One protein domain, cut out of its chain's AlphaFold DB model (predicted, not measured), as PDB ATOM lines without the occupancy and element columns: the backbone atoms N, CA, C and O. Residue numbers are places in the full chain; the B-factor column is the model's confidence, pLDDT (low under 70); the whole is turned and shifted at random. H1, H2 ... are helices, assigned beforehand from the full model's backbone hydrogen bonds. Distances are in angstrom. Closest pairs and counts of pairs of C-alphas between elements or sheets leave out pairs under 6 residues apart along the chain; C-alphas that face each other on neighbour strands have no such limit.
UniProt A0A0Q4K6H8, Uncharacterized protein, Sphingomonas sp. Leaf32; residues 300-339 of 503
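What this domain is: This is residues 300 to 339 of the 503 residues of an uncharacterized protein of Sphingomonas sp. Leaf32 (UniProt A0A0Q4K6H8). One long helix, H3, makes the length of the domain, and two short helices, H1 and H2, are packed on one side of it, toward its first end and its middle. H2 folds back into H3 as a helical hairpin, while H1 meets H3 at a steep angle, and each of the three helices touches the other two. The printed part has 40 residues, with three named helices in the order H1, H2, H3 and no named strand; the class is all helix. It is compact, with a radius of gyration of the C-alphas of 9.5 A, and its elongated outline spans 29 by 16 by 12 A.

Where its parts are: Start at Ala 300 and go on to C-alpha 302 at (22.080, 42.011, 43.160), where H1 begins; it holds residues 302 to 310 and measures 12.1 A from first to last C-alpha. After a tight link of 3 residues, look for H2 at residues 314 to 320, 10.0 A long. After a tight link of 1 residue, find C-alpha 322 at (11.511, 50.422, 41.416): here H3 begins, residues 322 to 338, and it runs 24.8 A to C-alpha 338 at (22.151, 33.336, 55.941).

How they stand to each other: Look first at Asn 303 and Leu 314, whose C-alphas, 5.1 A apart, are the closest of H1 and H2; these helices touch and run the same way at a steep tilt of 48 degrees. H1 also touches H3, with the closest C-alphas those of Pro 302 and Thr 332, 5.8 A apart. These two run opposite ways at a steep tilt of 52 degrees, and H3 touches H1 with residues 325 to 332 alone. Then compare Ala 318 and Ala 325, the closest C-alphas of H2 and H3 at 5.0 A. H2 and H3 touch, form a helical hairpin and run opposite ways at a shallow tilt of 27 degrees; H3 touches H2 with residues 324 to 326 alone. With one of the three pairs at a shallow tilt, the helix packing is mostly crossed, but only just. In the backbones of H1, H2 and H3, every O i to N i+4 pair is within hydrogen-bond range.

The domain as a whole: The two C-alphas farthest apart are those of Arg 320 and Gly 339, 29.5 A, whereas the first and last printed C-alphas, of Ala 300 and Gly 339, are 8.8 A apart. The printed part has no cut, and the links H1 to H2 and H2 to H3 are both tight. In the B-factor column, the mean pLDDT of the printed part of this model is 89.1, and residue 339 is the one printed residue under 70.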
ATOM      1  N   ALA A 300      25.638  36.952  47.416       81.06
ATOM      2  CA  ALA A 300      24.786  37.305  46.297       81.06
ATOM      3  C   ALA A 300      25.114  38.718  45.787       81.06
ATOM      4  O   ALA A 300      25.121  39.687  46.558       81.06
ATOM      5  N   ASP A 301      25.324  38.835  44.473       85.44
ATOM      6  CA  ASP A 301      25.386  40.107  43.755       85.44
ATOM      7  C   ASP A 301      23.985  40.471  43.223       85.44
ATOM      8  O   ASP A 301      23.421  39.736  42.402       85.44
ATOM      9  N   PRO A 302      23.399  41.612  43.634       87.50
ATOM     10  CA  PRO A 302      22.080  42.011  43.160       87.50
ATOM     11  C   PRO A 302      22.037  42.299  41.647       87.50
ATOM     12  O   PRO A 302      20.969  42.178  41.049       87.50
ATOM     13  N   ASN A 303      23.161  42.641  41.000       86.06
ATOM     14  CA  ASN A 303      23.209  42.787  39.540       86.06
ATOM     15  C   ASN A 303      23.132  41.441  38.822       86.06
ATOM     16  O   ASN A 303      22.514  41.353  37.763       86.06
ATOM     17  N   GLN A 304      23.727  40.392  39.391       84.31
ATOM     18  CA  GLN A 304      23.627  39.045  38.839       84.31
ATOM     19  C   GLN A 304      22.182  38.541  38.902       84.31
ATOM     20  O   GLN A 304      21.667  38.047  37.902       84.31
ATOM     21  N   ILE A 305      21.504  38.746  40.039       85.94
ATOM     22  CA  ILE A 305      20.087  38.389  40.200       85.94
ATOM     23  C   ILE A 305      19.214  39.193  39.223       85.94
ATOM     24  O   ILE A 305      18.352  38.620  38.561       85.94
ATOM     25  N   ALA A 306      19.450  40.502  39.074       89.38
ATOM     26  CA  ALA A 306      18.702  41.336  38.129       89.38
ATOM     27  C   ALA A 306      18.834  40.843  36.675       89.38
ATOM     28  O   ALA A 306      17.818  40.674  35.991       89.38
ATOM     29  N   ARG A 307      20.061  40.526  36.232       87.31
ATOM     30  CA  ARG A 307      20.320  40.008  34.878       87.31
ATOM     31  C   ARG A 307      19.703  38.634  34.667       87.31
ATOM     32  O   ARG A 307      19.135  38.378  33.615       87.31
ATOM     33  N   GLN A 308      19.757  37.767  35.674       84.06
ATOM     34  CA  GLN A 308      19.137  36.447  35.597       84.06
ATOM     35  C   GLN A 308      17.615  36.526  35.400       84.06
ATOM     36  O   GLN A 308      17.058  35.684  34.693       84.06
ATOM     37  N   LEU A 309      16.963  37.507  36.036       87.62
ATOM     38  CA  LEU A 309      15.508  37.672  36.035       87.62
ATOM     39  C   LEU A 309      14.957  38.515  34.875       87.62
ATOM     40  O   LEU A 309      13.771  38.409  34.585       87.62
ATOM     41  N   THR A 310      15.754  39.423  34.299       90.25
ATOM     42  CA  THR A 310      15.247  40.434  33.344       90.25
ATOM     43  C   THR A 310      16.201  40.792  32.202       90.25
ATOM     44  O   THR A 310      15.866  41.665  31.406       90.25
ATOM     45  N   ASP A 311      17.402  40.205  32.159       88.44
ATOM     46  CA  ASP A 311      18.523  40.593  31.280       88.44
ATOM     47  C   ASP A 311      19.047  42.039  31.482       88.44
ATOM     48  O   ASP A 311      19.895  42.535  30.744       88.44
ATOM     49  N   LEU A 312      18.585  42.733  32.530       91.25
ATOM     50  CA  LEU A 312      18.988  44.098  32.881       91.25
ATOM     51  C   LEU A 312      19.813  44.127  34.172       91.25
ATOM     52  O   LEU A 312      19.661  43.278  35.049       91.25
ATOM     53  N   ASP A 313      20.674  45.134  34.327       92.62
ATOM     54  CA  ASP A 313      21.317  45.401  35.616       92.62
ATOM     55  C   ASP A 313      20.345  46.035  36.631       92.62
ATOM     56  O   ASP A 313      19.258  46.512  36.287       92.62
ATOM     57  N   LEU A 314      20.726  46.058  37.913       93.81
ATOM     58  CA  LEU A 314      19.844  46.554  38.974       93.81
ATOM     59  C   LEU A 314      19.468  48.033  38.784       93.81
ATOM     60  O   LEU A 314      18.364  48.438  39.150       93.81
ATOM     61  N   GLY A 315      20.370  48.846  38.231       93.94
ATOM     62  CA  GLY A 315      20.127  50.266  37.991       93.94
ATOM     63  C   GLY A 315      19.072  50.485  36.909       93.94
ATOM     64  O   GLY A 315      18.162  51.297  37.083       93.94
ATOM     65  N   GLN A 316      19.152  49.720  35.824       96.56
ATOM     66  CA  GLN A 316      18.171  49.703  34.743       96.56
ATOM     67  C   GLN A 316      16.814  49.178  35.224       96.56
ATOM     68  O   GLN A 316      15.781  49.772  34.906       96.56
ATOM     69  N   VAL A 317      16.806  48.113  36.038       95.25
ATOM     70  CA  VAL A 317      15.577  47.613  36.670       95.25
ATOM     71  C   VAL A 317      14.966  48.693  37.557       95.25
ATOM     72  O   VAL A 317      13.781  48.962  37.426       95.25
ATOM     73  N   ALA A 318      15.747  49.387  38.388       95.56
ATOM     74  CA  ALA A 318      15.230  50.429  39.279       95.56
ATOM     75  C   ALA A 318      14.575  51.607  38.538       95.56
ATOM     76  O   ALA A 318      13.622  52.192  39.049       95.56
ATOM     77  N   GLN A 319      15.060  51.944  37.339       95.44
ATOM     78  CA  GLN A 319      14.467  52.992  36.503       95.44
ATOM     79  C   GLN A 319      13.113  52.581  35.915       95.44
ATOM     80  O   GLN A 319      12.231  53.424  35.769       95.44
ATOM     81  N   ARG A 320      12.951  51.302  35.555       93.81
ATOM     82  CA  ARG A 320      11.729  50.790  34.911       93.81
ATOM     83  C   ARG A 320      10.701  50.274  35.913       93.81
ATOM     84  O   ARG A 320       9.506  50.448  35.708       93.81
ATOM     85  N   ASN A 321      11.174  49.634  36.973       94.38
ATOM     86  CA  ASN A 321      10.382  49.001  38.010       94.38
ATOM     87  C   ASN A 321      11.099  49.108  39.376       94.38
ATOM     88  O   ASN A 321      11.868  48.218  39.768       94.38
ATOM     89  N   PRO A 322      10.863  50.202  40.124       94.62
ATOM     90  CA  PRO A 322      11.511  50.422  41.416       94.62
ATOM     91  C   PRO A 322      11.096  49.397  42.481       94.62
ATOM     92  O   PRO A 322      11.890  49.110  43.380       94.62
ATOM     93  N   ASP A 323       9.894  48.823  42.376       93.88
ATOM     94  CA  ASP A 323       9.390  47.801  43.296       93.88
ATOM     95  C   ASP A 323      10.141  46.469  43.129       93.88
ATOM     96  O   ASP A 323      10.647  45.906  44.103       93.88
ATOM     97  N   LEU A 324      10.335  46.013  41.887       94.94
ATOM     98  CA  LEU A 324      11.170  44.845  41.588       94.94
ATOM     99  C   LEU A 324      12.617  45.055  42.053       94.94
ATOM    100  O   LEU A 324      13.194  44.175  42.693       94.94
ATOM    101  N   ALA A 325      13.200  46.232  41.807       95.69
ATOM    102  CA  ALA A 325      14.547  46.548  42.285       95.69
ATOM    103  C   ALA A 325      14.646  46.570  43.822       95.69
ATOM    104  O   ALA A 325      15.689  46.228  44.385       95.69
ATOM    105  N   ALA A 326      13.590  46.986  44.527       94.94
ATOM    106  CA  ALA A 326      13.530  46.895  45.983       94.94
ATOM    107  C   ALA A 326      13.487  45.432  46.450       94.94
ATOM    108  O   ALA A 326      14.258  45.069  47.339       94.94
ATOM    109  N   ALA A 327      12.684  44.584  45.801       93.88
ATOM    110  CA  ALA A 327      12.609  43.162  46.124       93.88
ATOM    111  C   ALA A 327      13.916  42.405  45.842       93.88
ATOM    112  O   ALA A 327      14.353  41.608  46.668       93.88
ATOM    113  N   ILE A 328      14.606  42.695  44.731       94.38
ATOM    114  CA  ILE A 328      15.933  42.119  44.454       94.38
ATOM    115  C   ILE A 328      16.915  42.501  45.567       94.38
ATOM    116  O   ILE A 328      17.625  41.640  46.089       94.38
ATOM    117  N   ARG A 329      16.930  43.775  45.987       94.88
ATOM    118  CA  ARG A 329      17.788  44.237  47.090       94.88
ATOM    119  C   ARG A 329      17.453  43.543  48.408       94.88
ATOM    120  O   ARG A 329      18.377  43.114  49.098       94.88
ATOM    121  N   SER A 330      16.172  43.396  48.752       93.19
ATOM    122  CA  SER A 330      15.770  42.711  49.987       93.19
ATOM    123  C   SER A 330      16.126  41.227  49.970       93.19
ATOM    124  O   SER A 330      16.639  40.723  50.967       93.19
ATOM    125  N   THR A 331      15.924  40.543  48.840       90.94
ATOM    126  CA  THR A 331      16.291  39.130  48.676       90.94
ATOM    127  C   THR A 331      17.801  38.950  48.774       90.94
ATOM    128  O   THR A 331      18.261  38.130  49.559       90.94
ATOM    129  N   THR A 332      18.583  39.785  48.085       90.44
ATOM    130  CA  THR A 332      20.055  39.773  48.165       90.44
ATOM    131  C   THR A 332      20.539  39.986  49.605       90.44
ATOM    132  O   THR A 332      21.386  39.245  50.098       90.44
ATOM    133  N   ALA A 333      19.968  40.961  50.321       89.38
ATOM    134  CA  ALA A 333      20.317  41.229  51.715       89.38
ATOM    135  C   ALA A 333      19.933  40.082  52.664       89.38
ATOM    136  O   ALA A 333      20.578  39.887  53.690       89.38
ATOM    137  N   ALA A 334      18.874  39.331  52.364       87.25
ATOM    138  CA  ALA A 334      18.503  38.155  53.138       87.25
ATOM    139  C   ALA A 334      19.429  36.962  52.851       87.25
ATOM    140  O   ALA A 334      19.915  36.347  53.796       87.25
ATOM    141  N   ILE A 335      19.783  36.724  51.587       84.62
ATOM    142  CA  ILE A 335      20.751  35.692  51.196       84.62
ATOM    143  C   ILE A 335      22.113  35.927  51.866       84.62
ATOM    144  O   ILE A 335      22.667  35.025  52.491       84.62
ATOM    145  N   ASN A 336      22.611  37.167  51.820       82.25
ATOM    146  CA  ASN A 336      23.907  37.533  52.401       82.25
ATOM    147  C   ASN A 336      23.940  37.450  53.937       82.25
ATOM    148  O   ASN A 336      25.024  37.486  54.518       82.25
ATOM    149  N   ARG A 337      22.781  37.359  54.608       78.25
ATOM    150  CA  ARG A 337      22.701  37.133  56.060       78.25
ATOM    151  C   ARG A 337      22.819  35.655  56.430       78.25
ATOM    152  O   ARG A 337      23.458  35.356  57.434       78.25
ATOM    153  N   ASP A 338      22.233  34.767  55.629       70.00
ATOM    154  CA  ASP A 338      22.151  33.336  55.941       70.00
ATOM    155  C   ASP A 338      23.330  32.530  55.355       70.00
ATOM    156  O   ASP A 338      23.742  31.535  55.949       70.00
ATOM    157  N   GLY A 339      23.920  32.972  54.233       58.56
ATOM    158  CA  GLY A 339      25.166  32.426  53.667       58.56
ATOM    159  C   GLY A 339      25.094  30.994  53.112       58.56
ATOM    160  O   GLY A 339      26.141  30.438  52.782       58.56
TER     161      GLY A 339